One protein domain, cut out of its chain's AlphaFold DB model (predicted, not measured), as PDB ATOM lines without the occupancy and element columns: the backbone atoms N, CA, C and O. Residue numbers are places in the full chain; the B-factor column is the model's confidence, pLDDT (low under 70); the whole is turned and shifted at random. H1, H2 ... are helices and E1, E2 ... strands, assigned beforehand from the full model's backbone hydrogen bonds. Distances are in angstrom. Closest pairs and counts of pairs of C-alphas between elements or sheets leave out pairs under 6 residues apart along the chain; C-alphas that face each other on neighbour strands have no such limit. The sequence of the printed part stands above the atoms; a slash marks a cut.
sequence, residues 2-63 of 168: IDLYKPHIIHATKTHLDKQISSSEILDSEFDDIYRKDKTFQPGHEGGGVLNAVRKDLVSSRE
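This is residues 2 to 63 of the 168 residues of an uncharacterized protein of Mytilus coruscus (UniProt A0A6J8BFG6). With little regular structure, this is a small three-stranded sheet with a short helix, H1, near one end and a long loop, residues 38 to 49, extending the E2 and E3 hairpin along the longest axis. The 62 printed residues run H1, E1, E2, E3, mostly strand, with 22 residues in named elements; the sheet, E1 - E3 - E2, is antiparallel. It is only just compact, close to loose, with radius of gyration of the C-alphas 12.6 A and spans of 40 by 28 by 18 A.

H1, residues 2 to 5, too short for an O i to N i+4 pair, is not on the sheet. Edge strand E1, residues 9 to 13, is antiparallel to E3, residues 50 to 55, at 171 degrees, with N 12 and O 51 2.8 A apart. E3 and E2, residues 31 to 37, are a hairpin at 169 degrees, with N 35 and O 52 2.8 A apart.

E1 spans 13.4 A from C-alpha 9 at (132.735, 153.465, 162.453), E2 16.6 A, and E3 16.9 A to C-alpha 55 at (133.000, 154.878, 156.309).

The printed part has no cut. The links E1 to E2 and E2 to E3 are long. Residues 41 to 46 have pLDDT under 70.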
ATOM      1  N   ILE A   2     133.558 142.484 160.244       84.25
ATOM      2  CA  ILE A   2     133.266 143.731 159.510       84.25
ATOM      3  C   ILE A   2     132.237 143.479 158.398       84.25
ATOM      4  O   ILE A   2     131.166 144.072 158.444       84.25
ATOM      5  N   ASP A   3     132.465 142.485 157.539       85.00
ATOM      6  CA  ASP A   3     131.550 142.145 156.431       85.00
ATOM      7  C   ASP A   3     130.135 141.754 156.886       85.00
ATOM      8  O   ASP A   3     129.155 141.951 156.168       85.00
ATOM      9  N   LEU A   4     130.026 141.189 158.095       89.12
ATOM     10  CA  LEU A   4     128.757 140.738 158.665       89.12
ATOM     11  C   LEU A   4     127.952 141.907 159.239       89.12
ATOM     12  O   LEU A   4     126.756 142.012 158.987       89.12
ATOM     13  N   TYR A   5     128.597 142.760 160.037       90.25
ATOM     14  CA  TYR A   5     127.922 143.840 160.762       90.25
ATOM     15  C   TYR A   5     127.875 145.159 159.989       90.25
ATOM     16  O   TYR A   5     127.106 146.040 160.367       90.25
ATOM     17  N   LYS A   6     128.689 145.298 158.936       91.56
ATOM     18  CA  LYS A   6     128.804 146.492 158.085       91.56
ATOM     19  C   LYS A   6     128.862 147.794 158.901       91.56
ATOM     20  O   LYS A   6     127.996 148.663 158.749       91.56
ATOM     21  N   PRO A   7     129.827 147.915 159.834       93.19
ATOM     22  CA  PRO A   7     129.900 149.064 160.723       93.19
ATOM     23  C   PRO A   7     130.158 150.357 159.942       93.19
ATOM     24  O   PRO A   7     130.825 150.360 158.915       93.19
ATOM     25  N   HIS A   8     129.649 151.470 160.466       94.38
ATOM     26  CA  HIS A   8     129.923 152.807 159.926       94.38
ATOM     27  C   HIS A   8     131.225 153.391 160.487       94.38
ATOM     28  O   HIS A   8     131.918 154.157 159.826       94.38
ATOM     29  N   ILE A   9     131.539 153.037 161.735       93.56
ATOM     30  CA  ILE A   9     132.735 153.465 162.453       93.56
ATOM     31  C   ILE A   9     133.330 152.225 163.110       93.56
ATOM     32  O   ILE A   9     132.621 151.467 163.778       93.56
ATOM     33  N   ILE A  10     134.631 152.028 162.927       93.00
ATOM     34  CA  ILE A  10     135.410 150.989 163.593       93.00
ATOM     35  C   ILE A  10     136.368 151.678 164.552       93.00
ATOM     36  O   ILE A  10     137.184 152.492 164.134       93.00
ATOM     37  N   HIS A  11     136.291 151.308 165.828       91.19
ATOM     38  CA  HIS A  11     137.285 151.656 166.834       91.19
ATOM     39  C   HIS A  11     137.977 150.376 167.298       91.19
ATOM     40  O   HIS A  11     137.335 149.482 167.853       91.19
ATOM     41  N   ALA A  12     139.282 150.278 167.060       89.44
ATOM     42  CA  ALA A  12     140.093 149.123 167.409       89.44
ATOM     43  C   ALA A  12     141.284 149.547 168.272       89.44
ATOM     44  O   ALA A  12     142.058 150.435 167.920       89.44
ATOM     45  N   THR A  13     141.460 148.871 169.403       87.00
ATOM     46  CA  THR A  13     142.598 149.045 170.313       87.00
ATOM     47  C   THR A  13     143.449 147.789 170.324       87.00
ATOM     48  O   THR A  13     142.916 146.701 170.125       87.00
ATOM     49  N   LYS A  14     144.743 147.919 170.636       85.81
ATOM     50  CA  LYS A  14     145.697 146.797 170.603       85.81
ATOM     51  C   LYS A  14     145.739 146.166 169.213       85.81
ATOM     52  O   LYS A  14     145.654 144.956 169.069       85.81
ATOM     53  N   THR A  15     145.846 146.996 168.179       89.00
ATOM     54  CA  THR A  15     145.916 146.495 166.801       89.00
ATOM     55  C   THR A  15     147.223 145.754 166.529       89.00
ATOM     56  O   THR A  15     147.270 144.936 165.619       89.00
ATOM     57  N   HIS A  16     148.281 146.035 167.308       88.06
ATOM     58  CA  HIS A  16     149.638 145.515 167.095       88.06
ATOM     59  C   HIS A  16     150.203 145.793 165.694       88.06
ATOM     60  O   HIS A  16     151.227 145.225 165.326       88.06
ATOM     61  N   LEU A  17     149.566 146.697 164.949       89.38
ATOM     62  CA  LEU A  17     150.004 147.091 163.625       89.38
ATOM     63  C   LEU A  17     151.280 147.913 163.716       89.38
ATOM     64  O   LEU A  17     151.492 148.679 164.665       89.38
ATOM     65  N   ASP A  18     152.088 147.773 162.678       86.69
ATOM     66  CA  ASP A  18     153.256 148.591 162.431       86.69
ATOM     67  C   ASP A  18     153.119 149.351 161.106       86.69
ATOM     68  O   ASP A  18     152.253 149.054 160.277       86.69
ATOM     69  N   LYS A  19     153.992 150.345 160.925       87.62
ATOM     70  CA  LYS A  19     153.952 151.276 159.791       87.62
ATOM     71  C   LYS A  19     154.169 150.622 158.421       87.62
ATOM     72  O   LYS A  19     153.970 151.288 157.412       87.62
ATOM     73  N   GLN A  20     154.651 149.380 158.377       90.06
ATOM     74  CA  GLN A  20     154.840 148.610 157.148       90.06
ATOM     75  C   GLN A  20     153.522 148.006 156.658       90.06
ATOM     76  O   GLN A  20     153.400 147.758 155.465       90.06
ATOM     77  N   ILE A  21     152.539 147.816 157.545       90.56
ATOM     78  CA  ILE A  21     151.207 147.323 157.185       90.56
ATOM     79  C   ILE A  21     150.338 148.522 156.816       90.56
ATOM     80  O   ILE A  21     149.989 149.343 157.673       90.56
ATOM     81  N   SER A  22     149.959 148.623 155.547       91.81
ATOM     82  CA  SER A  22     149.065 149.664 155.046       91.81
ATOM     83  C   SER A  22     147.633 149.470 155.545       91.81
ATOM     84  O   SER A  22     147.185 148.368 155.854       91.81
ATOM     85  N   SER A  23     146.871 150.561 155.621       91.94
ATOM     86  CA  SER A  23     145.465 150.476 156.032       91.94
ATOM     87  C   SER A  23     144.591 149.731 155.010       91.94
ATOM     88  O   SER A  23     143.620 149.095 155.396       91.94
ATOM     89  N   SER A  24     144.966 149.742 153.729       90.00
ATOM     90  CA  SER A  24     144.280 148.993 152.666       90.00
ATOM     91  C   SER A  24     144.461 147.475 152.756       90.00
ATOM     92  O   SER A  24     143.726 146.734 152.114       90.00
ATOM     93  N   GLU A  25     145.437 146.989 153.528       90.38
ATOM     94  CA  GLU A  25     145.606 145.549 153.781       90.38
ATOM     95  C   GLU A  25     144.636 145.017 154.844       90.38
ATOM     96  O   GLU A  25     144.409 143.812 154.926       90.38
ATOM     97  N   ILE A  26     144.082 145.904 155.674       90.12
ATOM     98  CA  ILE A  26     143.248 145.545 156.831       90.12
ATOM     99  C   ILE A  26     141.787 145.976 156.678       90.12
ATOM    100  O   ILE A  26     140.921 145.433 157.363       90.12
ATOM    101  N   LEU A  27     141.521 146.964 155.827       91.25
ATOM    102  CA  LEU A  27     140.205 147.544 155.593       91.25
ATOM    103  C   LEU A  27     139.956 147.630 154.090       91.25
ATOM    104  O   LEU A  27     140.874 147.877 153.308       91.25
ATOM    105  N   ASP A  28     138.706 147.410 153.704       87.94
ATOM    106  CA  ASP A  28     138.271 147.540 152.321       87.94
ATOM    107  C   ASP A  28     138.090 149.012 151.910       87.94
ATOM    108  O   ASP A  28     138.263 149.951 152.689       87.94
ATOM    109  N   SER A  29     137.712 149.212 150.648       89.88
ATOM    110  CA  SER A  29     137.461 150.529 150.059       89.88
ATOM    111  C   SER A  29     136.149 151.193 150.514       89.88
ATOM    112  O   SER A  29     135.687 152.138 149.870       89.88
ATOM    113  N   GLU A  30     135.461 150.670 151.532       93.06
ATOM    114  CA  GLU A  30     134.297 151.352 152.111       93.06
ATOM    115  C   GLU A  30     134.710 152.426 153.133       93.06
ATOM    116  O   GLU A  30     133.917 153.332 153.407       93.06
ATOM    117  N   PHE A  31     135.944 152.379 153.645       94.44
ATOM    118  CA  PHE A  31     136.493 153.323 154.623       94.44
ATOM    119  C   PHE A  31     137.559 154.226 153.990       94.44
ATOM    120  O   PHE A  31     138.602 153.737 153.564       94.44
ATOM    121  N   ASP A  32     137.325 155.540 153.993       90.94
ATOM    122  CA  ASP A  32     138.277 156.527 153.452       90.94
ATOM    123  C   ASP A  32     139.078 157.212 154.570       90.94
ATOM    124  O   ASP A  32     140.296 157.382 154.477       90.94
ATOM    125  N   ASP A  33     138.407 157.561 155.668       94.25
ATOM    126  CA  ASP A  33     139.016 158.270 156.787       94.25
ATOM    127  C   ASP A  33     139.561 157.283 157.822       94.25
ATOM    128  O   ASP A  33     138.826 156.711 158.632       94.25
ATOM    129  N   ILE A  34     140.882 157.084 157.798       94.50
ATOM    130  CA  ILE A  34     141.578 156.140 158.676       94.50
ATOM    131  C   ILE A  34     142.587 156.888 159.549       94.50
ATOM    132  O   ILE A  34     143.663 157.289 159.100       94.50
ATOM    133  N   TYR A  35     142.272 157.023 160.836       92.75
ATOM    134  CA  TYR A  35     143.156 157.612 161.840       92.75
ATOM    135  C   TYR A  35     143.743 156.511 162.710       92.75
ATOM    136  O   TYR A  35     143.059 155.907 163.539       92.75
ATOM    137  N   ARG A  36     145.037 156.252 162.537       89.81
ATOM    138  CA  ARG A  36     145.746 155.206 163.272       89.81
ATOM    139  C   ARG A  36     146.996 155.731 163.953       89.81
ATOM    140  O   ARG A  36     147.639 156.674 163.493       89.81
ATOM    141  N   LYS A  37     147.338 155.069 165.049       88.56
ATOM    142  CA  LYS A  37     148.592 155.222 165.770       88.56
ATOM    143  C   LYS A  37     149.157 153.839 166.008       88.56
ATOM    144  O   LYS A  37     148.564 153.064 166.753       88.56
ATOM    145  N   ASP A  38     150.274 153.546 165.363       88.56
ATOM    146  CA  ASP A  38     150.864 152.211 165.350       88.56
ATOM    147  C   ASP A  38     151.647 151.901 166.618       88.56
ATOM    148  O   ASP A  38     151.988 152.782 167.413       88.56
ATOM    149  N   LYS A  39     151.937 150.613 166.811       82.25
ATOM    150  CA  LYS A  39     152.801 150.171 167.898       82.25
ATOM    151  C   LYS A  39     154.199 150.773 167.718       82.25
ATOM    152  O   LYS A  39     154.813 150.664 166.658       82.25
ATOM    153  N   THR A  40     154.739 151.348 168.791       74.81
ATOM    154  CA  THR A  40     156.160 151.689 168.872       74.81
ATOM    155  C   THR A  40     156.950 150.458 169.320       74.81
ATOM    156  O   THR A  40     156.628 149.815 170.319       74.81
ATOM    157  N   PHE A  41     157.987 150.096 168.563       66.38
ATOM    158  CA  PHE A  41     158.880 148.989 168.907       66.38
ATOM    159  C   PHE A  41     160.012 149.526 169.773       66.38
ATOM    160  O   PHE A  41     161.071 149.897 169.274       66.38
ATOM    161  N   GLN A  42     159.760 149.620 171.075       66.94
ATOM    162  CA  GLN A  42     160.794 149.898 172.068       66.94
ATOM    163  C   GLN A  42     161.034 148.649 172.929       66.94
ATOM    164  O   GLN A  42     160.074 147.923 173.214       66.94
ATOM    165  N   PRO A  43     162.285 148.365 173.343       59.88
ATOM    166  CA  PRO A  43     162.573 147.272 174.270       59.88
ATOM    167  C   PRO A  43     161.715 147.398 175.538       59.88
ATOM    168  O   PRO A  43     161.714 148.446 176.178       59.88
ATOM    169  N   GLY A  44     160.962 146.349 175.879       64.06
ATOM    170  CA  GLY A  44     160.033 146.344 177.020       64.06
ATOM    171  C   GLY A  44     158.599 146.815 176.722       64.06
ATOM    172  O   GLY A  44     157.762 146.773 177.618       64.06
ATOM    173  N   HIS A  45     158.273 147.218 175.487       62.78
ATOM    174  CA  HIS A  45     156.904 147.558 175.069       62.78
ATOM    175  C   HIS A  45     156.275 146.447 174.207       62.78
ATOM    176  O   HIS A  45     156.507 146.336 173.000       62.78
ATOM    177  N   GLU A  46     155.418 145.622 174.817       61.91
ATOM    178  CA  GLU A  46     154.843 144.446 174.144       61.91
ATOM    179  C   GLU A  46     153.504 144.697 173.428       61.91
ATOM    180  O   GLU A  46     153.112 143.906 172.569       61.91
ATOM    181  N   GLY A  47     152.846 145.840 173.628       71.69
ATOM    182  CA  GLY A  47     151.553 146.128 172.997       71.69
ATOM    183  C   GLY A  47     151.336 147.595 172.657       71.69
ATOM    184  O   GLY A  47     152.143 148.454 172.990       71.69
ATOM    185  N   GLY A  48     150.232 147.877 171.977       79.12
ATOM    186  CA  GLY A  48     149.928 149.214 171.474       79.12
ATOM    187  C   GLY A  48     149.146 149.132 170.174       79.12
ATOM    188  O   GLY A  48     148.744 148.044 169.754       79.12
ATOM    189  N   GLY A  49     148.924 150.279 169.553       85.75
ATOM    190  CA  GLY A  49     148.091 150.357 168.364       85.75
ATOM    191  C   GLY A  49     146.674 150.809 168.697       85.75
ATOM    192  O   GLY A  49     145.991 150.179 169.511       85.75
ATOM    193  N   VAL A  50     146.237 151.887 168.057       88.94
ATOM    194  CA  VAL A  50     144.839 152.329 168.026       88.94
ATOM    195  C   VAL A  50     144.492 152.664 166.585       88.94
ATOM    196  O   VAL A  50     145.302 153.264 165.879       88.94
ATOM    197  N   LEU A  51     143.301 152.275 166.149       91.94
ATOM    198  CA  LEU A  51     142.777 152.562 164.825       91.94
ATOM    199  C   LEU A  51     141.321 153.008 164.937       91.94
ATOM    200  O   LEU A  51     140.503 152.341 165.568       91.94
ATOM    201  N   ASN A  52     141.024 154.134 164.303       93.44
ATOM    202  CA  ASN A  52     139.681 154.604 164.018       93.44
ATOM    203  C   ASN A  52     139.516 154.618 162.502       93.44
ATOM    204  O   ASN A  52     140.319 155.248 161.815       93.44
ATOM    205  N   ALA A  53     138.504 153.931 161.991       95.12
ATOM    206  CA  ALA A  53     138.140 153.985 160.582       95.12
ATOM    207  C   ALA A  53     136.692 154.438 160.448       95.12
ATOM    208  O   ALA A  53     135.817 153.941 161.163       95.12
ATOM    209  N   VAL A  54     136.456 155.379 159.540       95.56
ATOM    210  CA  VAL A  54     135.144 155.962 159.272       95.56
ATOM    211  C   VAL A  54     134.764 155.700 157.819       95.56
ATOM    212  O   VAL A  54     135.570 155.865 156.902       95.56
ATOM    213  N   ARG A  55     133.538 155.211 157.628       95.44
ATOM    214  CA  ARG A  55     133.000 154.878 156.309       95.44
ATOM    215  C   ARG A  55     132.866 156.144 155.458       95.44
ATOM    216  O   ARG A  55     132.513 157.199 155.975       95.44
ATOM    217  N   LYS A  56     133.112 156.025 154.152       94.56
ATOM    218  CA  LYS A  56     133.188 157.145 153.189       94.56
ATOM    219  C   LYS A  56     131.937 158.020 153.064       94.56
ATOM    220  O   LYS A  56     131.989 159.109 152.505       94.56
ATOM    221  N   ASP A  57     130.789 157.524 153.513       95.38
ATOM    222  CA  ASP A  57     129.521 158.252 153.489       95.38
ATOM    223  C   ASP A  57     129.290 159.102 154.750       95.38
ATOM    224  O   ASP A  57     128.268 159.781 154.853       95.38
ATOM    225  N   LEU A  58     130.228 159.086 155.700       94.44
ATOM    226  CA  LEU A  58     130.243 159.962 156.861       94.44
ATOM    227  C   LEU A  58     131.333 161.023 156.720       94.44
ATOM    228  O   LEU A  58     132.425 160.760 156.229       94.44
ATOM    229  N   VAL A  59     131.042 162.225 157.215       93.38
ATOM    230  CA  VAL A  59     132.044 163.286 157.347       93.38
ATOM    231  C   VAL A  59     132.806 163.073 158.646       93.38
ATOM    232  O   VAL A  59     132.196 162.982 159.713       93.38
ATOM    233  N   SER A  60     134.131 163.044 158.560       92.81
ATOM    234  CA  SER A  60     135.003 162.924 159.718       92.81
ATOM    235  C   SER A  60     136.116 163.966 159.699       92.81
ATOM    236  O   SER A  60     136.571 164.423 158.652       92.81
ATOM    237  N   SER A  61     136.560 164.357 160.889       90.12
ATOM    238  CA  SER A  61     137.737 165.195 161.076       90.12
ATOM    239  C   SER A  61     138.515 164.746 162.307       90.12
ATOM    240  O   SER A  61     137.962 164.209 163.269       90.12
ATOM    241  N   ARG A  62     139.832 164.956 162.268       88.50
ATOM    242  CA  ARG A  62     140.742 164.644 163.371       88.50
ATOM    243  C   ARG A  62     141.121 165.922 164.103       88.50
ATOM    244  O   ARG A  62     141.677 166.834 163.496       88.50
ATOM    245  N   GLU A  63     140.914 165.940 165.413       85.44
ATOM    246  CA  GLU A  63     141.434 166.997 166.280       85.44
ATOM    247  C   GLU A  63     142.830 166.616 166.788       85.44
ATOM    248  O   GLU A  63     142.993 165.922 167.793       85.44
TER     249      GLU A  63